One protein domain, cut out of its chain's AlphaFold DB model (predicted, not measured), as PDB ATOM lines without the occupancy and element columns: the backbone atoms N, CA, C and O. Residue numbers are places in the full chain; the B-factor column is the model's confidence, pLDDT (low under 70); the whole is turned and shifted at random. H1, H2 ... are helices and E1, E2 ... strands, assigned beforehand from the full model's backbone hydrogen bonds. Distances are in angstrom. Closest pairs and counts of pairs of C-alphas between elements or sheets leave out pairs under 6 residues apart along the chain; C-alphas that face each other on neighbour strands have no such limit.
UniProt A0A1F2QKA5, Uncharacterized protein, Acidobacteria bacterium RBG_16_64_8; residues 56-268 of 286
ATOM      1  N   GLN A  56     193.007 250.301 167.893       46.38
ATOM      2  CA  GLN A  56     192.074 249.240 167.536       46.38
ATOM      3  C   GLN A  56     192.812 247.902 167.620       46.38
ATOM      4  O   GLN A  56     193.518 247.502 166.693       46.38
ATOM      5  N   VAL A  57     192.673 247.208 168.746       50.38
ATOM      6  CA  VAL A  57     193.208 245.861 168.924       50.38
ATOM      7  C   VAL A  57     192.059 244.886 168.645       50.38
ATOM      8  O   VAL A  57     191.100 244.809 169.406       50.38
ATOM      9  N   GLY A  58     192.111 244.152 167.527       42.31
ATOM     10  CA  GLY A  58     191.165 243.053 167.259       42.31
ATOM     11  C   GLY A  58     189.679 243.447 167.213       42.31
ATOM     12  O   GLY A  58     188.825 242.614 167.484       42.31
ATOM     13  N   GLY A  59     189.359 244.711 166.905       42.25
ATOM     14  CA  GLY A  59     187.982 245.227 166.909       42.25
ATOM     15  C   GLY A  59     187.521 245.834 168.240       42.25
ATOM     16  O   GLY A  59     186.424 246.380 168.291       42.25
ATOM     17  N   SER A  60     188.356 245.805 169.283       46.75
ATOM     18  CA  SER A  60     188.137 246.504 170.555       46.75
ATOM     19  C   SER A  60     189.102 247.679 170.716       46.75
ATOM     20  O   SER A  60     190.261 247.626 170.301       46.75
ATOM     21  N   TRP A  61     188.610 248.764 171.305       58.41
ATOM     22  CA  TRP A  61     189.378 249.983 171.533       58.41
ATOM     23  C   TRP A  61     189.991 249.934 172.934       58.41
ATOM     24  O   TRP A  61     189.264 250.093 173.910       58.41
ATOM     25  N   LYS A  62     191.313 249.723 173.039       68.19
ATOM     26  CA  LYS A  62     192.043 249.918 174.303       68.19
ATOM     27  C   LYS A  62     192.838 251.211 174.249       68.19
ATOM     28  O   LYS A  62     193.609 251.453 173.317       68.19
ATOM     29  N   SER A  63     192.634 252.055 175.252       65.50
ATOM     30  CA  SER A  63     193.249 253.386 175.335       65.50
ATOM     31  C   SER A  63     194.635 253.349 175.994       65.50
ATOM     32  O   SER A  63     195.445 254.272 175.842       65.50
ATOM     33  N   THR A  64     194.905 252.250 176.700       73.81
ATOM     34  CA  THR A  64     196.074 251.976 177.542       73.81
ATOM     35  C   THR A  64     197.151 251.128 176.857       73.81
ATOM     36  O   THR A  64     198.179 250.833 177.463       73.81
ATOM     37  N   VAL A  65     196.963 250.781 175.581       75.00
ATOM     38  CA  VAL A  65     197.969 250.088 174.765       75.00
ATOM     39  C   VAL A  65     198.813 251.115 174.003       75.00
ATOM     40  O   VAL A  65     198.325 251.810 173.112       75.00
ATOM     41  N   LEU A  66     200.092 251.221 174.362       75.06
ATOM     42  CA  LEU A  66     201.041 252.213 173.851       75.06
ATOM     43  C   LEU A  66     202.008 251.581 172.852       75.06
ATOM     44  O   LEU A  66     202.618 250.559 173.152       75.06
ATOM     45  N   ARG A  67     202.211 252.201 171.685       70.81
ATOM     46  CA  ARG A  67     203.283 251.777 170.769       70.81
ATOM     47  C   ARG A  67     204.660 252.113 171.344       70.81
ATOM     48  O   ARG A  67     204.836 253.155 171.974       70.81
ATOM     49  N   ALA A  68     205.643 251.259 171.086       65.44
ATOM     50  CA  ALA A  68     207.040 251.526 171.389       65.44
ATOM     51  C   ALA A  68     207.473 252.860 170.761       65.44
ATOM     52  O   ALA A  68     207.089 253.189 169.643       65.44
ATOM     53  N   GLY A  69     208.235 253.655 171.511       63.22
ATOM     54  CA  GLY A  69     208.631 255.003 171.094       63.22
ATOM     55  C   GLY A  69     207.559 256.083 171.294       63.22
ATOM     56  O   GLY A  69     207.889 257.263 171.216       63.22
ATOM     57  N   VAL A  70     206.309 255.727 171.620       69.19
ATOM     58  CA  VAL A  70     205.312 256.697 172.096       69.19
ATOM     59  C   VAL A  70     205.526 256.927 173.587       69.19
ATOM     60  O   VAL A  70     205.242 256.064 174.415       69.19
ATOM     61  N   THR A  71     205.999 258.116 173.940       65.69
ATOM     62  CA  THR A  71     206.128 258.537 175.336       65.69
ATOM     63  C   THR A  71     204.830 259.187 175.804       65.69
ATOM     64  O   THR A  71     204.400 260.187 175.231       65.69
ATOM     65  N   ARG A  72     204.220 258.651 176.863       75.00
ATOM     66  CA  ARG A  72     203.173 259.329 177.640       75.00
ATOM     67  C   ARG A  72     203.706 259.616 179.037       75.00
ATOM     68  O   ARG A  72     204.447 258.810 179.598       75.00
ATOM     69  N   THR A  73     203.329 260.751 179.604       82.75
ATOM     70  CA  THR A  73     203.634 261.058 181.004       82.75
ATOM     71  C   THR A  73     202.900 260.080 181.932       82.75
ATOM     72  O   THR A  73     201.819 259.593 181.579       82.75
ATOM     73  N   PRO A  74     203.410 259.817 183.150       82.19
ATOM     74  CA  PRO A  74     202.692 258.997 184.127       82.19
ATOM     75  C   PRO A  74     201.266 259.497 184.413       82.19
ATOM     76  O   PRO A  74     200.358 258.697 184.620       82.19
ATOM     77  N   ALA A  75     201.046 260.816 184.358       82.00
ATOM     78  CA  ALA A  75     199.729 261.431 184.515       82.00
ATOM     79  C   ALA A  75     198.772 261.105 183.357       82.00
ATOM     80  O   ALA A  75     197.590 260.857 183.580       82.00
ATOM     81  N   GLU A  76     199.265 261.077 182.118       81.25
ATOM     82  CA  GLU A  76     198.456 260.676 180.965       81.25
ATOM     83  C   GLU A  76     198.122 259.188 181.005       81.25
ATOM     84  O   GLU A  76     196.974 258.832 180.767       81.25
ATOM     85  N   ILE A  77     199.088 258.328 181.348       81.19
ATOM     86  CA  ILE A  77     198.845 256.887 181.508       81.19
ATOM     87  C   ILE A  77     197.775 256.651 182.576       81.19
ATOM     88  O   ILE A  77     196.820 255.916 182.327       81.19
ATOM     89  N   ALA A  78     197.900 257.309 183.732       83.44
ATOM     90  CA  ALA A  78     196.915 257.236 184.805       83.44
ATOM     91  C   ALA A  78     195.517 257.646 184.321       83.44
ATOM     92  O   ALA A  78     194.571 256.884 184.505       83.44
ATOM     93  N   ARG A  79     195.399 258.782 183.618       82.56
ATOM     94  CA  ARG A  79     194.123 259.250 183.055       82.56
ATOM     95  C   ARG A  79     193.492 258.222 182.110       82.56
ATOM     96  O   ARG A  79     192.305 257.948 182.225       82.56
ATOM     97  N   CYS A  80     194.272 257.618 181.212       82.56
ATOM     98  CA  CYS A  80     193.756 256.599 180.289       82.56
ATOM     99  C   CYS A  80     193.241 255.361 181.023       82.56
ATOM    100  O   CYS A  80     192.180 254.833 180.697       82.56
ATOM    101  N   ARG A  81     193.980 254.914 182.043       85.69
ATOM    102  CA  ARG A  81     193.557 253.792 182.882       85.69
ATOM    103  C   ARG A  81     192.259 254.119 183.616       85.69
ATOM    104  O   ARG A  81     191.371 253.282 183.637       85.69
ATOM    105  N   GLU A  82     192.113 255.328 184.157       80.88
ATOM    106  CA  GLU A  82     190.875 255.766 184.819       80.88
ATOM    107  C   GLU A  82     189.662 255.749 183.877       80.88
ATOM    108  O   GLU A  82     188.593 255.277 184.267       80.88
ATOM    109  N   GLU A  83     189.820 256.238 182.644       78.88
ATOM    110  CA  GLU A  83     188.763 256.240 181.622       78.88
ATOM    111  C   GLU A  83     188.341 254.810 181.232       78.88
ATOM    112  O   GLU A  83     187.147 254.499 181.149       78.88
ATOM    113  N   GLU A  84     189.312 253.915 181.041       80.44
ATOM    114  CA  GLU A  84     189.060 252.520 180.676       80.44
ATOM    115  C   GLU A  84     188.462 251.723 181.847       80.44
ATOM    116  O   GLU A  84     187.485 250.998 181.654       80.44
ATOM    117  N   MET A  85     188.936 251.946 183.079       79.62
ATOM    118  CA  MET A  85     188.322 251.391 184.293       79.62
ATOM    119  C   MET A  85     186.867 251.850 184.422       79.62
ATOM    120  O   MET A  85     185.978 251.031 184.624       79.62
ATOM    121  N   ALA A  86     186.577 253.143 184.246       75.38
ATOM    122  CA  ALA A  86     185.206 253.655 184.332       75.38
ATOM    123  C   ALA A  86     184.247 252.977 183.335       75.38
ATOM    124  O   ALA A  86     183.055 252.855 183.622       75.38
ATOM    125  N   THR A  87     184.769 252.515 182.198       74.00
ATOM    126  CA  THR A  87     184.011 251.762 181.194       74.00
ATOM    127  C   THR A  87     183.876 250.283 181.577       74.00
ATOM    128  O   THR A  87     182.789 249.723 181.462       74.00
ATOM    129  N   ALA A  88     184.950 249.659 182.072       71.75
ATOM    130  CA  ALA A  88     184.981 248.238 182.425       71.75
ATOM    131  C   ALA A  88     184.170 247.889 183.691       71.75
ATOM    132  O   ALA A  88     183.568 246.821 183.746       71.75
ATOM    133  N   CYS A  89     184.129 248.770 184.699       70.75
ATOM    134  CA  CYS A  89     183.563 248.452 186.020       70.75
ATOM    135  C   CYS A  89     182.057 248.726 186.188       70.75
ATOM    136  O   CYS A  89     181.543 248.488 187.274       70.75
ATOM    137  N   GLY A  90     181.352 249.312 185.209       62.22
ATOM    138  CA  GLY A  90     179.898 249.547 185.306       62.22
ATOM    139  C   GLY A  90     179.382 250.115 186.655       62.22
ATOM    140  O   GLY A  90     178.471 249.543 187.230       62.22
ATOM    141  N   PHE A  91     179.982 251.201 187.170       53.81
ATOM    142  CA  PHE A  91     179.595 252.075 188.314       53.81
ATOM    143  C   PHE A  91     178.692 251.554 189.472       53.81
ATOM    144  O   PHE A  91     177.476 251.468 189.319       53.81
ATOM    145  N   ARG A  92     179.218 251.570 190.713       45.53
ATOM    146  CA  ARG A  92     178.960 252.567 191.796       45.53
ATOM    147  C   ARG A  92     179.843 252.255 193.021       45.53
ATOM    148  O   ARG A  92     180.077 251.098 193.322       45.53
ATOM    149  N   ASP A  93     180.302 253.318 193.684       50.00
ATOM    150  CA  ASP A  93     181.310 253.372 194.758       50.00
ATOM    151  C   ASP A  93     182.727 252.900 194.392       50.00
ATOM    152  O   ASP A  93     183.008 251.741 194.109       50.00
ATOM    153  N   ARG A  94     183.654 253.862 194.369       53.88
ATOM    154  CA  ARG A  94     185.043 253.669 193.948       53.88
ATOM    155  C   ARG A  94     185.936 253.466 195.166       53.88
ATOM    156  O   ARG A  94     186.018 254.350 196.013       53.88
ATOM    157  N   THR A  95     186.749 252.416 195.156       49.66
ATOM    158  CA  THR A  95     188.073 252.458 195.792       49.66
ATOM    159  C   THR A  95     189.138 252.345 194.704       49.66
ATOM    160  O   THR A  95     189.612 251.272 194.357       49.66
ATOM    161  N   LEU A  96     189.495 253.487 194.109       53.81
ATOM    162  CA  LEU A  96     190.665 253.549 193.234       53.81
ATOM    163  C   LEU A  96     191.938 253.471 194.093       53.81
ATOM    164  O   LEU A  96     191.961 254.026 195.201       53.81
ATOM    165  N   PRO A  97     193.020 252.848 193.596       54.97
ATOM    166  CA  PRO A  97     194.335 253.002 194.202       54.97
ATOM    167  C   PRO A  97     194.640 254.494 194.384       54.97
ATOM    168  O   PRO A  97     194.454 255.282 193.458       54.97
ATOM    169  N   LYS A  98     195.110 254.897 195.573       56.72
ATOM    170  CA  LYS A  98     195.262 256.320 195.955       56.72
ATOM    171  C   LYS A  98     196.133 257.151 194.994       56.72
ATOM    172  O   LYS A  98     196.061 258.375 195.050       56.72
ATOM    173  N   LYS A  99     196.953 256.513 194.147       68.31
ATOM    174  CA  LYS A  99     197.752 257.141 193.085       68.31
ATOM    175  C   LYS A  99     197.936 256.174 191.907       68.31
ATOM    176  O   LYS A  99     198.715 255.235 192.012       68.31
ATOM    177  N   LEU A 100     197.263 256.413 190.781       75.19
ATOM    178  CA  LEU A 100     197.451 255.644 189.534       75.19
ATOM    179  C   LEU A 100     198.668 256.098 188.710       75.19
ATOM    180  O   LEU A 100     199.014 255.471 187.710       75.19
ATOM    181  N   THR A 101     199.311 257.186 189.136       75.44
ATOM    182  CA  THR A 101     200.507 257.777 188.517       75.44
ATOM    183  C   THR A 101     201.798 257.040 188.855       75.44
ATOM    184  O   THR A 101     202.824 257.301 188.237       75.44
ATOM    185  N   GLU A 102     201.777 256.164 189.856       79.31
ATOM    186  CA  GLU A 102     202.909 255.320 190.237       79.31
ATOM    187  C   GLU A 102     202.569 253.859 189.907       79.31
ATOM    188  O   GLU A 102     201.411 253.460 190.080       79.31
ATOM    189  N   PRO A 103     203.545 253.047 189.456       83.44
ATOM    190  CA  PRO A 103     203.315 251.626 189.259       83.44
ATOM    191  C   PRO A 103     202.849 250.950 190.549       83.44
ATOM    192  O   PRO A 103     203.394 251.167 191.636       83.44
ATOM    193  N   VAL A 104     201.845 250.096 190.407       88.38
ATOM    194  CA  VAL A 104     201.323 249.240 191.459       88.38
ATOM    195  C   VAL A 104     202.381 248.202 191.807       88.38
ATOM    196  O   VAL A 104     202.685 247.309 191.021       88.38
ATOM    197  N   ARG A 105     202.952 248.333 193.006       89.88
ATOM    198  CA  ARG A 105     203.976 247.418 193.513       89.88
ATOM    199  C   ARG A 105     203.324 246.159 194.069       89.88
ATOM    200  O   ARG A 105     202.871 246.146 195.215       89.88
ATOM    201  N   LEU A 106     203.287 245.130 193.236       93.81
ATOM    202  CA  LEU A 106     202.844 243.794 193.608       93.81
ATOM    203  C   LEU A 106     203.969 243.037 194.306       93.81
ATOM    204  O   LEU A 106     205.153 243.334 194.122       93.81
ATOM    205  N   ARG A 107     203.596 242.070 195.140       94.81
ATOM    206  CA  ARG A 107     204.564 241.206 195.810       94.81
ATOM    207  C   ARG A 107     205.281 240.318 194.787       94.81
ATOM    208  O   ARG A 107     204.625 239.602 194.035       94.81
ATOM    209  N   SER A 108     206.613 240.319 194.823       95.25
ATOM    210  CA  SER A 108     207.467 239.446 194.003       95.25
ATOM    211  C   SER A 108     207.914 238.172 194.723       95.25
ATOM    212  O   SER A 108     208.244 237.187 194.070       95.25
ATOM    213  N   GLU A 109     207.942 238.191 196.059       96.44
ATOM    214  CA  GLU A 109     208.434 237.077 196.876       96.44
ATOM    215  C   GLU A 109     207.322 236.074 197.186       96.44
ATOM    216  O   GLU A 109     206.281 236.516 197.675       96.44
ATOM    217  N   PRO A 110     207.513 234.759 196.970       96.50
ATOM    218  CA  PRO A 110     206.509 233.736 197.267       96.50
ATOM    219  C   PRO A 110     206.136 233.678 198.751       96.50
ATOM    220  O   PRO A 110     206.990 233.881 199.615       96.50
ATOM    221  N   VAL A 111     204.880 233.350 199.057       96.69
ATOM    222  CA  VAL A 111     204.409 233.184 200.445       96.69
ATOM    223  C   VAL A 111     203.533 231.947 200.615       96.69
ATOM    224  O   VAL A 111     202.989 231.422 199.642       96.69
ATOM    225  N   ASP A 112     203.367 231.541 201.876       96.88
ATOM    226  CA  ASP A 112     202.271 230.672 202.309       96.88
ATOM    227  C   ASP A 112     200.953 231.454 202.201       96.88
ATOM    228  O   ASP A 112     200.609 232.275 203.058       96.88
ATOM    229  N   LEU A 113     200.272 231.296 201.069       95.25
ATOM    230  CA  LEU A 113     199.090 232.066 200.719       95.25
ATOM    231  C   LEU A 113     197.836 231.294 201.129       95.25
ATOM    232  O   LEU A 113     197.512 230.248 200.571       95.25
ATOM    233  N   SER A 114     197.091 231.855 202.081       93.56
ATOM    234  CA  SER A 114     195.764 231.365 202.449       93.56
ATOM    235  C   SER A 114     194.683 231.911 201.512       93.56
ATOM    236  O   SER A 114     194.856 232.950 200.868       93.56
ATOM    237  N   LYS A 115     193.508 231.266 201.496       89.44
ATOM    238  CA  LYS A 115     192.342 231.758 200.741       89.44
ATOM    239  C   LYS A 115     191.925 233.180 201.149       89.44
ATOM    240  O   LYS A 115     191.583 233.986 200.289       89.44
ATOM    241  N   ASP A 116     191.993 233.503 202.440       91.25
ATOM    242  CA  ASP A 116     191.735 234.859 202.951       91.25
ATOM    243  C   ASP A 116     192.800 235.860 202.469       91.25
ATOM    244  O   ASP A 116     192.465 236.970 202.053       91.25
ATOM    245  N   GLY A 117     194.076 235.457 202.442       91.06
ATOM    246  CA  GLY A 117     195.161 236.259 201.870       91.06
ATOM    247  C   GLY A 117     194.930 236.579 200.391       91.06
ATOM    248  O   GLY A 117     195.029 237.740 199.989       91.06
ATOM    249  N   TYR A 118     194.532 235.578 199.603       90.75
ATOM    250  CA  TYR A 118     194.142 235.744 198.201       90.75
ATOM    251  C   TYR A 118     192.980 236.739 198.046       90.75
ATOM    252  O   TYR A 118     193.091 237.711 197.297       90.75
ATOM    253  N   GLN A 119     191.893 236.571 198.805       89.25
ATOM    254  CA  GLN A 119     190.733 237.469 198.739       89.25
ATOM    255  C   GLN A 119     191.083 238.910 199.132       89.25
ATOM    256  O   GLN A 119     190.595 239.863 198.518       89.25
ATOM    257  N   LYS A 120     191.957 239.091 200.128       89.50
ATOM    258  CA  LYS A 120     192.481 240.407 200.514       89.50
ATOM    259  C   LYS A 120     193.286 241.047 199.389       89.50
ATOM    260  O   LYS A 120     193.110 242.240 199.150       89.50
ATOM    261  N   ALA A 121     194.126 240.286 198.689       88.38
ATOM    262  CA  ALA A 121     194.895 240.794 197.557       88.38
ATOM    263  C   ALA A 121     193.990 241.226 196.393       88.38
ATOM    264  O   ALA A 121     194.145 242.337 195.886       88.38
ATOM    265  N   VAL A 122     193.000 240.397 196.038       89.00
ATOM    266  CA  VAL A 122     192.000 240.710 195.003       89.00
ATOM    267  C   VAL A 122     191.295 242.034 195.303       89.00
ATOM    268  O   VAL A 122     191.264 242.922 194.452       89.00
ATOM    269  N   LYS A 123     190.786 242.206 196.530       86.12
ATOM    270  CA  LYS A 123     190.102 243.441 196.948       86.12
ATOM    271  C   LYS A 123     191.039 244.643 196.984       86.12
ATOM    272  O   LYS A 123     190.697 245.710 196.488       86.12
ATOM    273  N   ARG A 124     192.239 244.477 197.550       85.69
ATOM    274  CA  ARG A 124     193.230 245.554 197.704       85.69
ATOM    275  C   ARG A 124     193.598 246.201 196.372       85.69
ATOM    276  O   ARG A 124     193.778 247.416 196.321       85.69
ATOM    277  N   TRP A 125     193.762 245.388 195.333       85.88
ATOM    278  CA  TRP A 125     194.217 245.843 194.022       85.88
ATOM    279  C   TRP A 125     193.096 245.968 192.994       85.88
ATOM    280  O   TRP A 125     193.362 246.353 191.858       85.88
ATOM    281  N   ASN A 126     191.851 245.704 193.401       85.69
ATOM    282  CA  ASN A 126     190.684 245.705 192.528       85.69
ATOM    283  C   ASN A 126     190.859 244.753 191.325       85.69
ATOM    284  O   ASN A 126     190.510 245.098 190.197       85.69
ATOM    285  N   PHE A 127     191.446 243.572 191.546       88.69
ATOM    286  CA  PHE A 127     191.648 242.579 190.489       88.69
ATOM    287  C   PHE A 127     190.341 241.902 190.088       88.69
ATOM    288  O   PHE A 127     189.446 241.697 190.917       88.69
ATOM    289  N   PHE A 128     190.261 241.515 188.816       87.19
ATOM    290  CA  PHE A 128     189.194 240.645 188.357       87.19
ATOM    291  C   PHE A 128     189.437 239.225 188.878       87.19
ATOM    292  O   PHE A 128     190.495 238.639 188.657       87.19
ATOM    293  N   ALA A 129     188.447 238.679 189.574       84.31
ATOM    294  CA  ALA A 129     188.399 237.287 189.995       84.31
ATOM    295  C   ALA A 129     186.928 236.877 190.041       84.31
ATOM    296  O   ALA A 129     186.113 237.608 190.607       84.31
ATOM    297  N   GLU A 130     186.573 235.731 189.464       76.31
ATOM    298  CA  GLU A 130     185.158 235.356 189.306       76.31
ATOM    299  C   GLU A 130     184.475 235.081 190.655       76.31
ATOM    300  O   GLU A 130     183.287 235.339 190.835       76.31
ATOM    301  N   GLU A 131     185.254 234.638 191.644       71.62
ATOM    302  CA  GLU A 131     184.811 234.435 193.029       71.62
ATOM    303  C   GLU A 131     184.524 235.748 193.774       71.62
ATOM    304  O   GLU A 131     183.889 235.740 194.831       71.62
ATOM    305  N   ASN A 132     185.029 236.879 193.270       71.50
ATOM    306  CA  ASN A 132     184.830 238.177 193.892       71.50
ATOM    307  C   ASN A 132     183.474 238.752 193.474       71.50
ATOM    308  O   ASN A 132     183.264 239.096 192.313       71.50
ATOM    309  N   SER A 133     182.579 238.941 194.444       63.59
ATOM    310  CA  SER A 133     181.254 239.535 194.225       63.59
ATOM    311  C   SER A 133     181.305 240.940 193.623       63.59
ATOM    312  O   SER A 133     180.364 241.346 192.952       63.59
ATOM    313  N   GLU A 134     182.389 241.680 193.865       68.62
ATOM    314  CA  GLU A 134     182.584 243.032 193.331       68.62
ATOM    315  C   GLU A 134     183.140 243.031 191.899       68.62
ATOM    316  O   GLU A 134     183.113 244.074 191.256       68.62
ATOM    317  N   LYS A 135     183.621 241.876 191.401       73.44
ATOM    318  CA  LYS A 135     184.228 241.688 190.071       73.44
ATOM    319  C   LYS A 135     185.142 242.852 189.678       73.44
ATOM    320  O   LYS A 135     184.815 243.654 188.805       73.44
ATOM    321  N   GLY A 136     186.288 242.932 190.358       80.56
ATOM    322  CA  GLY A 136     187.254 244.009 190.165       80.56
ATOM    323  C   GLY A 136     187.696 244.168 188.709       80.56
ATOM    324  O   GLY A 136     187.557 243.278 187.882       80.56
ATOM    325  N   CYS A 137     188.210 245.339 188.381       81.38
ATOM    326  CA  CYS A 137     188.375 245.807 187.007       81.38
ATOM    327  C   CYS A 137     189.711 246.535 186.852       81.38
ATOM    328  O   CYS A 137     189.793 247.628 186.288       81.38
ATOM    329  N   PHE A 138     190.763 245.966 187.433       87.75
ATOM    330  CA  PHE A 138     192.122 246.446 187.252       87.75
ATOM    331  C   PHE A 138     192.445 246.563 185.759       87.75
ATOM    332  O   PHE A 138     192.271 245.612 185.003       87.75
ATOM    333  N   VAL A 139     192.908 247.739 185.338       87.12
ATOM    334  CA  VAL A 139     193.304 247.994 183.949       87.12
ATOM    335  C   VAL A 139     194.813 248.166 183.883       87.12
ATOM    336  O   VAL A 139     195.377 249.016 184.584       87.12
ATOM    337  N   ASN A 140     195.464 247.379 183.033       90.12
ATOM    338  CA  ASN A 140     196.892 247.470 182.729       90.12
ATOM    339  C   ASN A 140     197.212 248.656 181.803       90.12
ATOM    340  O   ASN A 140     196.324 249.318 181.274       90.12
ATOM    341  N   ALA A 141     198.498 248.923 181.585       89.00
ATOM    342  CA  ALA A 141     198.970 249.853 180.564       89.00
ATOM    343  C   ALA A 141     200.134 249.236 179.784       89.00
ATOM    344  O   ALA A 141     201.297 249.384 180.153       89.00
ATOM    345  N   TYR A 142     199.818 248.523 178.706       88.44
ATOM    346  CA  TYR A 142     200.801 247.729 177.975       88.44
ATOM    347  C   TYR A 142     201.595 248.544 176.957       88.44
ATOM    348  O   TYR A 142     201.030 249.292 176.162       88.44
ATOM    349  N   VAL A 143     202.904 248.311 176.903       84.56
ATOM    350  CA  VAL A 143     203.764 248.769 175.810       84.56
ATOM    351  C   VAL A 143     203.897 247.665 174.770       84.56
ATOM    352  O   VAL A 143     204.426 246.587 175.048       84.56
ATOM    353  N   ILE A 144     203.445 247.950 173.551       74.81
ATOM    354  CA  ILE A 144     203.539 247.060 172.399       74.81
ATOM    355  C   ILE A 144     204.601 247.557 171.415       74.81
ATOM    356  O   ILE A 144     204.614 248.730 171.056       74.81
ATOM    357  N   PRO A 145     205.491 246.691 170.920       70.06
ATOM    358  CA  PRO A 145     206.404 247.066 169.850       70.06
ATOM    359  C   PRO A 145     205.676 247.177 168.510       70.06
ATOM    360  O   PRO A 145     204.633 246.551 168.311       70.06
ATOM    361  N   ASP A 146     206.270 247.922 167.576       66.56
ATOM    362  CA  ASP A 146     205.698 248.192 166.247       66.56
ATOM    363  C   ASP A 146     205.322 246.917 165.486       66.56
ATOM    364  O   ASP A 146     204.316 246.876 164.778       66.56
ATOM    365  N   ASN A 147     206.091 245.840 165.676       72.81
ATOM    366  CA  ASN A 147     205.735 244.515 165.188       72.81
ATOM    367  C   ASN A 147     205.267 243.609 166.336       72.81
ATOM    368  O   ASN A 147     206.032 242.808 166.885       72.81
ATOM    369  N   LEU A 148     203.974 243.713 166.658       70.19
ATOM    370  CA  LEU A 148     203.323 242.938 167.716       70.19
ATOM    371  C   LEU A 148     203.552 241.423 167.574       70.19
ATOM    372  O   LEU A 148     203.728 240.741 168.586       70.19
ATOM    373  N   MET A 149     203.591 240.928 166.333       69.69
ATOM    374  CA  MET A 149     203.719 239.507 165.999       69.69
ATOM    375  C   MET A 149     205.139 238.957 166.170       69.69
ATOM    376  O   MET A 149     205.294 237.752 166.360       69.69
ATOM    377  N   LYS A 150     206.169 239.811 166.092       76.31
ATOM    378  CA  LYS A 150     207.572 239.403 166.281       76.31
ATOM    379  C   LYS A 150     208.026 239.470 167.732       76.31
ATOM    380  O   LYS A 150     208.926 238.728 168.115       76.31
ATOM    381  N   SER A 151     207.423 240.340 168.538       84.50
ATOM    382  CA  SER A 151     207.813 240.443 169.938       84.50
ATOM    383  C   SER A 151     207.360 239.243 170.755       84.50
ATOM    384  O   SER A 151     206.235 238.761 170.624       84.50
ATOM    385  N   THR A 152     208.245 238.810 171.644       90.31
ATOM    386  CA  THR A 152     208.048 237.697 172.571       90.31
ATOM    387  C   THR A 152     207.693 238.159 173.986       90.31
ATOM    388  O   THR A 152     207.284 237.328 174.802       90.31
ATOM    389  N   THR A 153     207.779 239.465 174.270       92.31
ATOM    390  CA  THR A 153     207.510 240.060 175.587       92.31
ATOM    391  C   THR A 153     206.583 241.274 175.493       92.31
ATOM    392  O   THR A 153     206.413 241.885 174.435       92.31
ATOM    393  N   THR A 154     205.934 241.612 176.603       91.50
ATOM    394  CA  THR A 154     205.145 242.840 176.762       91.50
ATOM    395  C   THR A 154     205.425 243.441 178.132       91.50
ATOM    396  O   THR A 154     205.622 242.695 179.090       91.50
ATOM    397  N   THR A 155     205.480 244.767 178.228       91.56
ATOM    398  CA  THR A 155     205.684 245.466 179.509       91.56
ATOM    399  C   THR A 155     204.384 246.114 179.928       91.56
ATOM    400  O   THR A 155     203.768 246.803 179.120       91.56
ATOM    401  N   ASP A 156     203.983 245.909 181.171       93.00
ATOM    402  CA  ASP A 156     202.854 246.584 181.786       93.00
ATOM    403  C   ASP A 156     203.346 247.740 182.663       93.00
ATOM    404  O   ASP A 156     203.923 247.535 183.727       93.00
ATOM    405  N   LEU A 157     203.092 248.974 182.238       89.44
ATOM    406  CA  LEU A 157     203.446 250.183 182.980       89.44
ATOM    407  C   LEU A 157     202.587 250.380 184.233       89.44
ATOM    408  O   LEU A 157     202.977 251.137 185.120       89.44
ATOM    409  N   ALA A 158     201.430 249.713 184.326       90.06
ATOM    410  CA  ALA A 158     200.584 249.777 185.509       90.06
ATOM    411  C   ALA A 158     201.228 249.106 186.720       90.06
ATOM    412  O   ALA A 158     201.025 249.574 187.835       90.06
ATOM    413  N   THR A 159     201.979 248.027 186.505       92.81
ATOM    414  CA  THR A 159     202.660 247.243 187.549       92.81
ATOM    415  C   THR A 159     204.179 247.393 187.495       92.81
ATOM    416  O   THR A 159     204.876 247.119 188.469       92.81
ATOM    417  N   GLY A 160     204.708 247.858 186.363       91.81
ATOM    418  CA  GLY A 160     206.135 247.854 186.070       91.81
ATOM    419  C   GLY A 160     206.677 246.457 185.763       91.81
ATOM    420  O   GLY A 160     207.888 246.278 185.779       91.81
ATOM    421  N   LEU A 161     205.821 245.463 185.512       95.88
ATOM    422  CA  LEU A 161     206.235 244.095 185.215       95.88
ATOM    423  C   LEU A 161     206.384 243.877 183.711       95.88
ATOM    424  O   LEU A 161     205.674 244.468 182.896       95.88
ATOM    425  N   MET A 162     207.287 242.979 183.335       95.50
ATOM    426  CA  MET A 162     207.411 242.499 181.964       95.50
ATOM    427  C   MET A 162     207.086 241.012 181.906       95.50
ATOM    428  O   MET A 162     207.565 240.218 182.710       95.50
ATOM    429  N   TRP A 163     206.289 240.641 180.913       96.69
ATOM    430  CA  TRP A 163     205.721 239.311 180.765       96.69
ATOM    431  C   TRP A 163     206.176 238.654 179.475       96.69
ATOM    432  O   TRP A 163     206.228 239.296 178.418       96.69
ATOM    433  N   ARG A 164     206.411 237.338 179.522       95.00
ATOM    434  CA  ARG A 164     206.461 236.534 178.299       95.00
ATOM    435  C   ARG A 164     205.064 236.382 177.712       95.00
ATOM    436  O   ARG A 164     204.105 235.999 178.382       95.00
ATOM    437  N   LYS A 165     204.963 236.618 176.405       93.44
ATOM    438  CA  LYS A 165     203.707 236.468 175.661       93.44
ATOM    439  C   LYS A 165     203.321 235.011 175.444       93.44
ATOM    440  O   LYS A 165     202.136 234.682 175.423       93.44
ATOM    441  N   ARG A 166     204.311 234.135 175.257       93.69
ATOM    442  CA  ARG A 166     204.100 232.694 175.093       93.69
ATOM    443  C   ARG A 166     204.387 231.979 176.419       93.69
ATOM    444  O   ARG A 166     205.479 232.185 176.949       93.69
ATOM    445  N   PRO A 167     203.463 231.144 176.908       96.56
ATOM    446  CA  PRO A 167     203.698 230.317 178.082       96.56
ATOM    447  C   PRO A 167     204.571 229.100 177.748       96.56
ATOM    448  O   PRO A 167     204.840 228.802 176.577       96.56
ATOM    449  N   SER A 168     205.014 228.368 178.765       97.38
ATOM    450  CA  SER A 168     205.572 227.028 178.571       97.38
ATOM    451  C   SER A 168     204.490 226.027 178.133       97.38
ATOM    452  O   SER A 168     203.292 226.300 178.174       97.38
ATOM    453  N   ARG A 169     204.913 224.812 177.765       97.19
ATOM    454  CA  ARG A 169     204.021 223.639 177.821       97.19
ATOM    455  C   ARG A 169     203.578 223.371 179.266       97.19
ATOM    456  O   ARG A 169     204.159 223.944 180.188       97.19
ATOM    457  N   ALA A 170     202.614 222.477 179.464       98.12
ATOM    458  CA  ALA A 170     202.303 221.971 180.797       98.12
ATOM    459  C   ALA A 170     203.520 221.231 181.390       98.12
ATOM    460  O   ALA A 170     204.219 220.490 180.687       98.12
ATOM    461  N   LEU A 171     203.825 221.520 182.654       98.38
ATOM    462  CA  LEU A 171     204.994 221.050 183.392       98.38
ATOM    463  C   LEU A 171     204.598 220.776 184.839       98.38
ATOM    464  O   LEU A 171     203.813 221.530 185.406       98.38
ATOM    465  N   THR A 172     205.218 219.777 185.465       98.50
ATOM    466  CA  THR A 172     205.216 219.679 186.931       98.50
ATOM    467  C   THR A 172     205.885 220.892 187.554       98.50
ATOM    468  O   THR A 172     206.720 221.531 186.910       98.50
ATOM    469  N   PHE A 173     205.586 221.206 188.815       98.19
ATOM    470  CA  PHE A 173     206.165 222.389 189.454       98.19
ATOM    471  C   PHE A 173     207.708 222.341 189.485       98.19
ATOM    472  O   PHE A 173     208.385 223.337 189.234       98.19
ATOM    473  N   ALA A 174     208.289 221.156 189.701       98.06
ATOM    474  CA  ALA A 174     209.739 220.965 189.633       98.06
ATOM    475  C   ALA A 174     210.304 221.259 188.230       98.06
ATOM    476  O   ALA A 174     211.343 221.904 188.093       98.06
ATOM    477  N   ARG A 175     209.604 220.830 187.172       98.62
ATOM    478  CA  ARG A 175     209.990 221.125 185.784       98.62
ATOM    479  C   ARG A 175     209.726 222.581 185.398       98.62
ATOM    480  O   ARG A 175     210.443 223.115 184.562       98.62
ATOM    481  N   ALA A 176     208.731 223.228 185.999       98.44
ATOM    482  CA  ALA A 176     208.474 224.656 185.846       98.44
ATOM    483  C   ALA A 176     209.653 225.493 186.369       98.44
ATOM    484  O   ALA A 176     210.096 226.411 185.682       98.44
ATOM    485  N   ALA A 177     210.213 225.131 187.528       97.94
ATOM    486  CA  ALA A 177     211.431 225.757 188.046       97.94
ATOM    487  C   ALA A 177     212.631 225.552 187.100       97.94
ATOM    488  O   ALA A 177     213.308 226.514 186.750       97.94
ATOM    489  N   GLN A 178     212.830 224.329 186.594       98.25
ATOM    490  CA  GLN A 178     213.883 224.042 185.606       98.25
ATOM    491  C   GLN A 178     213.714 224.852 184.315       98.25
ATOM    492  O   GLN A 178     214.685 225.382 183.786       98.25
ATOM    493  N   TYR A 179     212.480 224.994 183.830       98.12
ATOM    494  CA  TYR A 179     212.174 225.810 182.659       98.12
ATOM    495  C   TYR A 179     212.566 227.279 182.860       98.12
ATOM    496  O   TYR A 179     213.098 227.894 181.939       98.12
ATOM    497  N   ILE A 180     212.334 227.846 184.049       98.31
ATOM    498  CA  ILE A 180     212.784 229.204 184.380       98.31
ATOM    499  C   ILE A 180     214.317 229.290 184.391       98.31
ATOM    500  O   ILE A 180     214.879 230.224 183.820       98.31
ATOM    501  N   ASP A 181     215.006 228.306 184.968       97.81
ATOM    502  CA  ASP A 181     216.472 228.275 184.975       97.81
ATOM    503  C   ASP A 181     217.060 228.187 183.560       97.81
ATOM    504  O   ASP A 181     218.055 228.842 183.256       97.81
ATOM    505  N   GLU A 182     216.463 227.375 182.686       96.88
ATOM    506  CA  GLU A 182     216.841 227.267 181.273       96.88
ATOM    507  C   GLU A 182     216.596 228.581 180.534       96.88
ATOM    508  O   GLU A 182     217.466 229.065 179.807       96.88
ATOM    509  N   LEU A 183     215.435 229.194 180.776       95.94
ATOM    510  CA  LEU A 183     215.057 230.473 180.197       95.94
ATOM    511  C   LEU A 183     216.062 231.577 180.538       95.94
ATOM    512  O   LEU A 183     216.362 232.411 179.690       95.94
ATOM    513  N   ASN A 184     216.598 231.553 181.758       97.25
ATOM    514  CA  ASN A 184     217.573 232.532 182.224       97.25
ATOM    515  C   ASN A 184     219.003 232.281 181.724       97.25
ATOM    516  O   ASN A 184     219.834 233.185 181.783       97.25
ATOM    517  N   LYS A 185     219.304 231.076 181.228       96.56
ATOM    518  CA  LYS A 185     220.623 230.710 180.680       96.56
ATOM    519  C   LYS A 185     220.731 230.948 179.174       96.56
ATOM    520  O   LYS A 185     221.835 231.143 178.671       96.56
ATOM    521  N   ASP A 186     219.612 230.921 178.456       93.69
ATOM    522  CA  ASP A 186     219.563 231.085 177.004       93.69
ATOM    523  C   ASP A 186     219.052 232.483 176.636       93.69
ATOM    524  O   ASP A 186     217.873 232.792 176.779       93.69
ATOM    525  N   SER A 187     219.927 233.331 176.090       87.06
ATOM    526  CA  SER A 187     219.561 234.693 175.686       87.06
ATOM    527  C   SER A 187     218.499 234.746 174.585       87.06
ATOM    528  O   SER A 187     217.763 235.719 174.491       87.06
ATOM    529  N   VAL A 188     218.417 233.739 173.713       85.25
ATOM    530  CA  VAL A 188     217.415 233.700 172.640       85.25
ATOM    531  C   VAL A 188     216.069 233.278 173.217       85.25
ATOM    532  O   VAL A 188     215.067 233.968 173.014       85.25
ATOM    533  N   ALA A 189     216.036 232.176 173.972       81.56
ATOM    534  CA  ALA A 189     214.813 231.708 174.614       81.56
ATOM    535  C   ALA A 189     214.292 232.716 175.652       81.56
ATOM    536  O   ALA A 189     213.080 232.951 175.714       81.56
ATOM    537  N   GLY A 190     215.203 233.332 176.409       84.19
ATOM    538  CA  GLY A 190     214.989 234.372 177.416       84.19
ATOM    539  C   GLY A 190     214.696 235.755 176.848       84.19
ATOM    540  O   GLY A 190     214.564 236.710 177.611       84.19
ATOM    541  N   SER A 191     214.573 235.892 175.526       88.44
ATOM    542  CA  SER A 191     214.265 237.169 174.871       88.44
ATOM    543  C   SER A 191     215.259 238.292 175.213       88.44
ATOM    544  O   SER A 191     214.886 239.461 175.244       88.44
ATOM    545  N   GLY A 192     216.514 237.932 175.479       90.50
ATOM    546  CA  GLY A 192     217.595 238.829 175.879       90.50
ATOM    547  C   GLY A 192     217.714 239.062 177.388       90.50
ATOM    548  O   GLY A 192     218.576 239.835 177.792       90.50
ATOM    549  N   PHE A 193     216.887 238.411 178.211       93.94
ATOM    550  CA  PHE A 193     216.843 238.607 179.664       93.94
ATOM    551  C   PHE A 193     217.137 237.315 180.432       93.94
ATOM    552  O   PHE A 193     216.905 236.219 179.923       93.94
ATOM    553  N   SER A 194     217.634 237.464 181.663       95.44
ATOM    554  CA  SER A 194     218.136 236.366 182.506       95.44
ATOM    555  C   SER A 194     217.603 236.385 183.946       95.44
ATOM    556  O   SER A 194     218.176 235.763 184.834       95.44
ATOM    557  N   ASP A 195     216.544 237.150 184.193       96.19
ATOM    558  CA  ASP A 195     215.914 237.406 185.492       96.19
ATOM    559  C   ASP A 195     214.413 237.057 185.475       96.19
ATOM    560  O   ASP A 195     213.601 237.635 186.202       96.19
ATOM    561  N   TRP A 196     214.030 236.105 184.624       97.81
ATOM    562  CA  TRP A 196     212.691 235.536 184.598       97.81
ATOM    563  C   TRP A 196     212.422 234.705 185.846       97.81
ATOM    564  O   TRP A 196     213.305 234.029 186.372       97.81
ATOM    565  N   ARG A 197     211.166 234.707 186.283       98.19
ATOM    566  CA  ARG A 197     210.679 233.914 187.412       98.19
ATOM    567  C   ARG A 197     209.234 233.476 187.201       98.19
ATOM    568  O   ARG A 197     208.543 233.978 186.308       98.19
ATOM    569  N   LEU A 198     208.780 232.536 188.033       98.38
ATOM    570  CA  LEU A 198     207.347 232.307 188.192       98.38
ATOM    571  C   LEU A 198     206.702 233.564 188.807       98.38
ATOM    572  O   LEU A 198     207.312 234.191 189.679       98.38
ATOM    573  N   PRO A 199     205.492 233.934 188.369       98.19
ATOM    574  CA  PRO A 199     204.746 235.027 188.971       98.19
ATOM    575  C   PRO A 199     204.168 234.605 190.318       98.19
ATOM    576  O   PRO A 199     203.825 233.437 190.510       98.19
ATOM    577  N   THR A 200     203.997 235.553 191.236       97.94
ATOM    578  CA  THR A 200     203.131 235.331 192.402       97.94
ATOM    579  C   THR A 200     201.660 235.329 191.974       97.94
ATOM    580  O   THR A 200     201.312 235.771 190.874       97.94
ATOM    581  N   THR A 201     200.767 234.868 192.853       96.06
ATOM    582  CA  THR A 201     199.317 234.941 192.613       96.06
ATOM    583  C   THR A 201     198.865 236.382 192.377       96.06
ATOM    584  O   THR A 201     198.066 236.631 191.481       96.06
ATOM    585  N   GLU A 202     199.409 237.353 193.122       94.94
ATOM    586  CA  GLU A 202     199.068 238.773 192.944       94.94
ATOM    587  C   GLU A 202     199.476 239.296 191.566       94.94
ATOM    588  O   GLU A 202     198.718 240.020 190.923       94.94
ATOM    589  N   GLU A 203     200.667 238.928 191.102       97.44
ATOM    590  CA  GLU A 203     201.168 239.360 189.801       97.44
ATOM    591  C   GLU A 203     200.360 238.756 188.660       97.44
ATOM    592  O   GLU A 203     199.985 239.482 187.743       97.44
ATOM    593  N   PHE A 204     200.037 237.463 188.716       96.75
ATOM    594  CA  PHE A 204     199.240 236.842 187.659       96.75
ATOM    595  C   PHE A 204     197.811 237.404 187.623       96.75
ATOM    596  O   PHE A 204     197.305 237.703 186.546       96.75
ATOM    597  N   LEU A 205     197.179 237.648 188.776       94.19
ATOM    598  CA  LEU A 205     195.862 238.303 188.826       94.19
ATOM    599  C   LEU A 205     195.858 239.686 188.165       94.19
ATOM    600  O   LEU A 205     194.834 240.108 187.637       94.19
ATOM    601  N   SER A 206     196.993 240.387 188.157       94.31
ATOM    602  CA  SER A 206     197.080 241.715 187.547       94.31
ATOM    603  C   SER A 206     196.932 241.726 186.029       94.31
ATOM    604  O   SER A 206     196.654 242.787 185.485       94.31
ATOM    605  N   ILE A 207     197.111 240.589 185.348       93.69
ATOM    606  CA  ILE A 207     196.928 240.461 183.890       93.69
ATOM    607  C   ILE A 207     195.605 239.775 183.516       93.69
ATOM    608  O   ILE A 207     195.377 239.490 182.340       93.69
ATOM    609  N   MET A 208     194.750 239.505 184.509       91.56
ATOM    610  CA  MET A 208     193.425 238.920 184.328       91.56
ATOM    611  C   MET A 208     192.390 240.019 184.090       91.56
ATOM    612  O   MET A 208     192.214 240.923 184.906       91.56
ATOM    613  N   GLU A 209     191.687 239.922 182.970       85.94
ATOM    614  CA  GLU A 209     190.739 240.910 182.477       85.94
ATOM    615  C   GLU A 209     189.294 240.411 182.555       85.94
ATOM    616  O   GLU A 209     189.002 239.210 182.565       85.94
ATOM    617  N   VAL A 210     188.359 241.361 182.549       81.56
ATOM    618  CA  VAL A 210     186.939 241.067 182.342       81.56
ATOM    619  C   VAL A 210     186.768 240.526 180.913       81.56
ATOM    620  O   VAL A 210     187.181 241.199 179.962       81.56
ATOM    621  N   PRO A 211     186.164 239.340 180.716       77.69
ATOM    622  CA  PRO A 211     186.033 238.759 179.389       77.69
ATOM    623  C   PRO A 211     184.999 239.558 178.588       77.69
ATOM    624  O   PRO A 211     183.973 239.989 179.120       77.69
ATOM    625  N   ARG A 212     185.243 239.762 177.288       72.81
ATOM    626  CA  ARG A 212     184.320 240.528 176.425       72.81
ATOM    627  C   ARG A 212     183.085 239.731 176.026       72.81
ATOM    628  O   ARG A 212     182.036 240.311 175.753       72.81
ATOM    629  N   ALA A 213     183.218 238.412 175.973       73.88
ATOM    630  CA  ALA A 213     182.140 237.489 175.682       73.88
ATOM    631  C   ALA A 213     182.273 236.238 176.552       73.88
ATOM    632  O   ALA A 213     183.351 235.903 177.044       73.88
ATOM    633  N   ILE A 214     181.153 235.545 176.735       75.75
ATOM    634  CA  ILE A 214     181.104 234.299 177.498       75.75
ATOM    635  C   ILE A 214     182.032 233.273 176.835       75.75
ATOM    636  O   ILE A 214     181.905 233.008 175.639       75.75
ATOM    637  N   GLY A 215     182.936 232.691 177.624       77.81
ATOM    638  CA  GLY A 215     183.889 231.681 177.161       77.81
ATOM    639  C   GLY A 215     185.143 232.238 176.483       77.81
ATOM    640  O   GLY A 215     185.934 231.451 175.966       77.81
ATOM    641  N   GLU A 216     185.348 233.560 176.465       82.69
ATOM    642  CA  GLU A 216     186.664 234.121 176.141       82.69
ATOM    643  C   GLU A 216     187.632 233.950 177.314       82.69
ATOM    644  O   GLU A 216     187.239 234.038 178.477       82.69
ATOM    645  N   SER A 217     188.913 233.765 176.993       88.00
ATOM    646  CA  SER A 217     189.977 233.831 177.992       88.00
ATOM    647  C   SER A 217     190.018 235.215 178.644       88.00
ATOM    648  O   SER A 217     189.825 236.240 177.989       88.00
ATOM    649  N   HIS A 218     190.349 235.225 179.927       90.50
ATOM    650  CA  HIS A 218     190.611 236.413 180.729       90.50
ATOM    651  C   HIS A 218     191.985 237.036 180.462       90.50
ATOM    652  O   HIS A 218     192.310 238.057 181.052       90.50
ATOM    653  N   LEU A 219     192.811 236.459 179.591       90.56
ATOM    654  CA  LEU A 219     194.016 237.129 179.112       90.56
ATOM    655  C   LEU A 219     193.718 237.944 177.856       90.56
ATOM    656  O   LEU A 219     192.930 237.538 176.999       90.56
ATOM    657  N   ASP A 220     194.433 239.057 177.680       87.06
ATOM    658  CA  ASP A 220     194.414 239.789 176.417       87.06
ATOM    659  C   ASP A 220     194.964 238.897 175.286       87.06
ATOM    660  O   ASP A 220     196.177 238.746 175.121       87.06
ATOM    661  N   GLY A 221     194.067 238.311 174.488       83.94
ATOM    662  CA  GLY A 221     194.410 237.385 173.403       83.94
ATOM    663  C   GLY A 221     195.220 237.994 172.251       83.94
ATOM    664  O   GLY A 221     195.661 237.266 171.360       83.94
ATOM    665  N   LEU A 222     195.430 239.313 172.237       79.31
ATOM    666  CA  LEU A 222     196.278 239.991 171.251       79.31
ATOM    667  C   LEU A 222     197.718 240.093 171.750       79.31
ATOM    668  O   LEU A 222     198.658 240.101 170.951       79.31
ATOM    669  N   LEU A 223     197.901 240.145 173.069       86.25
ATOM    670  CA  LEU A 223     199.209 240.184 173.710       86.25
ATOM    671  C   LEU A 223     199.703 238.788 174.059       86.25
ATOM    672  O   LEU A 223     200.859 238.456 173.790       86.25
ATOM    673  N   PHE A 224     198.834 237.972 174.641       90.62
ATOM    674  CA  PHE A 224     199.178 236.688 175.215       90.62
ATOM    675  C   PHE A 224     198.706 235.552 174.319       90.62
ATOM    676  O   PHE A 224     197.584 235.524 173.817       90.62
ATOM    677  N   ARG A 225     199.587 234.570 174.119       91.38
ATOM    678  CA  ARG A 225     199.165 233.292 173.553       91.38
ATOM    679  C   ARG A 225     198.262 232.579 174.562       91.38
ATOM    680  O   ARG A 225     198.593 232.633 175.752       91.38
ATOM    681  N   PRO A 226     197.197 231.905 174.089       90.44
ATOM    682  CA  PRO A 226     196.286 231.181 174.960       90.44
ATOM    683  C   PRO A 226     197.016 230.159 175.828       90.44
ATOM    684  O   PRO A 226     197.927 229.467 175.369       90.44
ATOM    685  N   GLU A 227     196.566 230.073 177.067       93.69
ATOM    686  CA  GLU A 227     196.807 228.995 178.020       93.69
ATOM    687  C   GLU A 227     195.508 228.785 178.792       93.69
ATOM    688  O   GLU A 227     194.630 229.640 178.692       93.69
ATOM    689  N   HIS A 228     195.396 227.681 179.530       93.44
ATOM    690  CA  HIS A 228     194.225 227.377 180.365       93.44
ATOM    691  C   HIS A 228     194.532 227.522 181.856       93.44
ATOM    692  O   HIS A 228     193.744 228.075 182.614       93.44
ATOM    693  N   TYR A 229     195.701 227.032 182.270       96.44
ATOM    694  CA  TYR A 229     196.125 227.004 183.663       96.44
ATOM    695  C   TYR A 229     197.609 227.328 183.761       96.44
ATOM    696  O   TYR A 229     198.416 226.718 183.045       96.44
ATOM    697  N   SER A 230     197.977 228.240 184.658       97.62
ATOM    698  CA  SER A 230     199.377 228.580 184.917       97.62
ATOM    699  C   SER A 230     199.726 228.440 186.388       97.62
ATOM    700  O   SER A 230     198.989 228.897 187.262       97.62
ATOM    701  N   TRP A 231     200.902 227.871 186.640       98.25
ATOM    702  CA  TRP A 231     201.539 227.900 187.947       98.25
ATOM    703  C   TRP A 231     201.816 229.329 188.404       98.25
ATOM    704  O   TRP A 231     202.179 230.199 187.604       98.25
ATOM    705  N   THR A 232     201.751 229.513 189.717       97.56
ATOM    706  CA  THR A 232     202.341 230.645 190.431       97.56
ATOM    707  C   THR A 232     203.382 230.148 191.421       97.56
ATOM    708  O   THR A 232     203.457 228.960 191.730       97.56
ATOM    709  N   SER A 233     204.203 231.052 191.937       97.50
ATOM    710  CA  SER A 233     205.230 230.716 192.915       97.50
ATOM    711  C   SER A 233     204.686 230.475 194.328       97.50
ATOM    712  O   SER A 233     205.385 229.866 195.140       97.50
ATOM    713  N   ASP A 234     203.476 230.957 194.629       97.69
ATOM    714  CA  ASP A 234     202.870 230.845 195.957       97.69
ATOM    715  C   ASP A 234     202.522 229.399 196.303       97.69
ATOM    716  O   ASP A 234     202.246 228.560 195.438       97.69
ATOM    717  N   TYR A 235     202.544 229.106 197.596       96.44
ATOM    718  CA  TYR A 235     202.330 227.767 198.123       96.44
ATOM    719  C   TYR A 235     201.346 227.788 199.289       96.44
ATOM    720  O   TYR A 235     201.002 228.856 199.793       96.44
ATOM    721  N   GLN A 236     200.880 226.612 199.696       95.00
ATOM    722  CA  GLN A 236     200.033 226.450 200.870       95.00
ATOM    723  C   GLN A 236     200.562 225.327 201.762       95.00
ATOM    724  O   GLN A 236     200.748 224.197 201.308       95.00
ATOM    725  N   LEU A 237     200.809 225.641 203.031       91.75
ATOM    726  CA  LEU A 237     201.185 224.666 204.054       91.75
ATOM    727  C   LEU A 237     199.946 224.014 204.707       91.75
ATOM    728  O   LEU A 237     198.886 224.644 204.760       91.75
ATOM    729  N   PRO A 238     200.082 222.793 205.268       89.06
ATOM    730  CA  PRO A 238     201.309 221.987 205.377       89.06
ATOM    731  C   PRO A 238     201.646 221.122 204.150       89.06
ATOM    732  O   PRO A 238     202.801 220.728 203.999       89.06
ATOM    733  N   GLU A 239     200.694 220.844 203.259       85.62
ATOM    734  CA  GLU A 239     200.872 219.899 202.141       85.62
ATOM    735  C   GLU A 239     201.802 220.424 201.034       85.62
ATOM    736  O   GLU A 239     202.200 219.677 200.143       85.62
ATOM    737  N   SER A 240     202.194 221.701 201.101       87.00
ATOM    738  CA  SER A 240     203.030 222.378 200.102       87.00
ATOM    739  C   SER A 240     202.408 222.372 198.700       87.00
ATOM    740  O   SER A 240     203.127 222.345 197.695       87.00
ATOM    741  N   TYR A 241     201.069 222.430 198.636       95.25
ATOM    742  CA  TYR A 241     200.336 222.664 197.394       95.25
ATOM    743  C   TYR A 241     200.774 223.975 196.747       95.25
ATOM    744  O   TYR A 241     201.302 224.876 197.405       95.25
ATOM    745  N   ARG A 242     200.547 224.086 195.440       96.56
ATOM    746  CA  ARG A 242     200.924 225.250 194.637       96.56
ATOM    747  C   ARG A 242     199.691 225.936 194.091       96.56
ATOM    748  O   ARG A 242     198.745 225.271 193.676       96.56
ATOM    749  N   TRP A 243     199.717 227.262 194.082       96.25
ATOM    750  CA  TRP A 243     198.622 228.053 193.536       96.25
ATOM    751  C   TRP A 243     198.669 228.073 192.005       96.25
ATOM    752  O   TRP A 243     199.728 228.273 191.399       96.25
ATOM    753  N   VAL A 244     197.506 227.881 191.388       96.56
ATOM    754  CA  VAL A 244     197.283 227.807 189.940       96.56
ATOM    755  C   VAL A 244     196.139 228.736 189.569       96.56
ATOM    756  O   VAL A 244     195.086 228.708 190.207       96.56
ATOM    757  N   LEU A 245     196.316 229.520 188.506       94.94
ATOM    758  CA  LEU A 245     195.247 230.352 187.958       94.94
ATOM    759  C   LEU A 245     194.671 229.744 186.694       94.94
ATOM    760  O   LEU A 245     195.421 229.330 185.811       94.94
ATOM    761  N   SER A 246     193.342 229.754 186.610       93.94
ATOM    762  CA  SER A 246     192.583 229.452 185.403       93.94
ATOM    763  C   SER A 246     192.332 230.726 184.609       93.94
ATOM    764  O   SER A 246     191.679 231.659 185.080       93.94
ATOM    765  N   THR A 247     192.811 230.750 183.375       92.50
ATOM    766  CA  THR A 247     192.601 231.844 182.419       92.50
ATOM    767  C   THR A 247     191.244 231.773 181.728       92.50
ATOM    768  O   THR A 247     190.867 232.743 181.079       92.50
ATOM    769  N   ASP A 248     190.510 230.667 181.860       89.56
ATOM    770  CA  ASP A 248     189.164 230.499 181.295       89.56
ATOM    771  C   ASP A 248     188.067 230.924 182.274       89.56
ATOM    772  O   ASP A 248     187.004 231.371 181.855       89.56
ATOM    773  N   SER A 249     188.313 230.768 183.579       86.94
ATOM    774  CA  SER A 249     187.332 231.068 184.631       86.94
ATOM    775  C   SER A 249     187.729 232.218 185.551       86.94
ATOM    776  O   SER A 249     186.959 232.546 186.448       86.94
ATOM    777  N   ALA A 250     188.939 232.770 185.411       84.75
ATOM    778  CA  ALA A 250     189.538 233.693 186.380       84.75
ATOM    779  C   ALA A 250     189.478 233.199 187.834       84.75
ATOM    780  O   ALA A 250     189.393 233.993 188.774       84.75
ATOM    781  N   GLY A 251     189.491 231.876 188.007       86.56
ATOM    782  CA  GLY A 251     189.527 231.214 189.302       86.56
ATOM    783  C   GLY A 251     190.956 230.908 189.728       86.56
ATOM    784  O   GLY A 251     191.822 230.649 188.885       86.56
ATOM    785  N   CYS A 252     191.184 230.906 191.039       89.00
ATOM    786  CA  CYS A 252     192.455 230.522 191.634       89.00
ATOM    787  C   CYS A 252     192.261 229.259 192.478       89.00
ATOM    788  O   CYS A 252     191.340 229.176 193.292       89.00
ATOM    789  N   TYR A 253     193.119 228.267 192.276       91.38
ATOM    790  CA  TYR A 253     193.015 226.955 192.907       91.38
ATOM    791  C   TYR A 253     194.372 226.535 193.458       91.38
ATOM    792  O   TYR A 253     195.407 227.075 193.071       91.38
ATOM    793  N   VAL A 254     194.365 225.544 194.341       94.31
ATOM    794  CA  VAL A 254     195.582 224.868 194.785       94.31
ATOM    795  C   VAL A 254     195.653 223.490 194.149       94.31
ATOM    796  O   VAL A 254     194.622 222.841 193.972       94.31
ATOM    797  N   ALA A 255     196.856 223.070 193.777       96.56
ATOM    798  CA  ALA A 255     197.095 221.808 193.092       96.56
ATOM    799  C   ALA A 255     198.359 221.112 193.603       96.56
ATOM    800  O   ALA A 255     199.231 221.741 194.224       96.56
ATOM    801  N   GLU A 256     198.463 219.810 193.336       96.88
ATOM    802  CA  GLU A 256     199.630 219.021 193.712       96.88
ATOM    803  C   GLU A 256     200.843 219.445 192.878       96.88
ATOM    804  O   GLU A 256     200.731 219.606 191.665       96.88
ATOM    805  N   PRO A 257     202.049 219.582 193.462       96.44
ATOM    806  CA  PRO A 257     203.250 219.932 192.694       96.44
ATOM    807  C   PRO A 257     203.593 218.945 191.557       96.44
ATOM    808  O   PRO A 257     204.424 219.261 190.696       96.44
ATOM    809  N   THR A 258     203.002 217.747 191.588       97.12
ATOM    810  CA  THR A 258     203.098 216.679 190.583       97.12
ATOM    811  C   THR A 258     202.122 216.822 189.419       97.12
ATOM    812  O   THR A 258     202.361 216.186 188.393       97.12
ATOM    813  N   ASP A 259     201.080 217.649 189.538       97.81
ATOM    814  CA  ASP A 259     200.194 217.992 188.421       97.81
ATOM    815  C   ASP A 259     200.957 218.765 187.340       97.81
ATOM    816  O   ASP A 259     202.061 219.251 187.576       97.81
ATOM    817  N   GLU A 260     200.398 218.897 186.136       98.19
ATOM    818  CA  GLU A 260     201.055 219.616 185.041       98.19
ATOM    819  C   GLU A 260     200.265 220.853 184.600       98.19
ATOM    820  O   GLU A 260     199.192 220.749 184.009       98.19
ATOM    821  N   TYR A 261     200.859 222.035 184.792       98.31
ATOM    822  CA  TYR A 261     200.326 223.314 184.311       98.31
ATOM    823  C   TYR A 261     201.405 224.139 183.619       98.31
ATOM    824  O   TYR A 261     202.601 223.853 183.709       98.31
ATOM    825  N   SER A 262     200.981 225.133 182.845       98.12
ATOM    826  CA  SER A 262     201.911 225.990 182.115       98.12
ATOM    827  C   SER A 262     202.576 227.024 183.030       98.12
ATOM    828  O   SER A 262     202.238 227.157 184.205       98.12
ATOM    829  N   VAL A 263     203.570 227.733 182.501       97.75
ATOM    830  CA  VAL A 263     204.262 228.823 183.183       97.75
ATOM    831  C   VAL A 263     204.286 230.025 182.262       97.75
ATOM    832  O   VAL A 263     204.911 229.992 181.194       97.75
ATOM    833  N   ARG A 264     203.688 231.124 182.713       97.50
ATOM    834  CA  ARG A 264     203.916 232.441 182.129       97.50
ATOM    835  C   ARG A 264     204.961 233.196 182.935       97.50
ATOM    836  O   ARG A 264     204.670 233.755 183.985       97.50
ATOM    837  N   ALA A 265     206.188 233.208 182.426       98.06
ATOM    838  CA  ALA A 265     207.289 233.871 183.107       98.06
ATOM    839  C   ALA A 265     207.095 235.396 183.171       98.06
ATOM    840  O   ALA A 265     206.689 236.030 182.186       98.06
ATOM    841  N   VAL A 266     207.456 235.965 184.320       98.25
ATOM    842  CA  VAL A 266     207.445 237.403 184.602       98.25
ATOM    843  C   VAL A 266     208.835 237.852 185.049       98.25
ATOM    844  O   VAL A 266     209.603 237.057 185.591       98.25
ATOM    845  N   ARG A 267     209.165 239.121 184.819       96.44
ATOM    846  CA  ARG A 267     210.361 239.782 185.356       96.44
ATOM    847  C   ARG A 267     210.040 241.208 185.795       96.44
ATOM    848  O   ARG A 267     209.032 241.788 185.382       96.44
ATOM    849  N   THR A 268     210.935 241.788 186.585       94.44
ATOM    850  CA  THR A 268     210.875 243.191 187.006       94.44
ATOM    851  C   THR A 268     212.038 243.941 186.349       94.44
ATOM    852  O   THR A 268     213.174 243.768 186.785       94.44
TER     853      THR A 268
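Overview. This is residues 56 to 268 of the 286 residues of an uncharacterized protein of Acidobacteria bacterium RBG_16_64_8 (UniProt A0A1F2QKA5). Little here is regular structure: long loops join two small meanders, antiparallel strands in chain order, E5-E6-E7 and E2-E3-E4, with H4 packed on the first and H1 and H3 at opposite ends. The 213 printed residues are of mixed class, 76 in named elements, ordered E1-H1-H2-E2-E3-E4-H3-H4-E5-E6-E7. The whole is compact, radius of gyration of the C-alphas 16.6 A, spanning 43 by 40 by 31 A.

Along the chain. Find E5, residues 229-236, from C-alpha 229 at (196.125, 227.004, 183.663), then E6, 241-246, and E7, 252-255. The other sheet holds E2, 142-144, E3, 153-156, and E4, 161-164. From C-alpha 74 at (202.692, 258.997, 184.127) H1 runs 20.8 A to 88. H2 spans 115-125, H3 173-185, H4 201-205 and E1 60-62.

Arrangement. N 232 and O 243 of E5 and E6 are within hydrogen-bond range, 2.9 A; so is every helix O i to N i+4 pair. H4 is on their sheet and touches H2, closest C-alphas 121 and 202, 6.5 A.

Size, cuts and confidence. The printed part has no cut; H1 to H2 is a long link; 26 residues have pLDDT under 70.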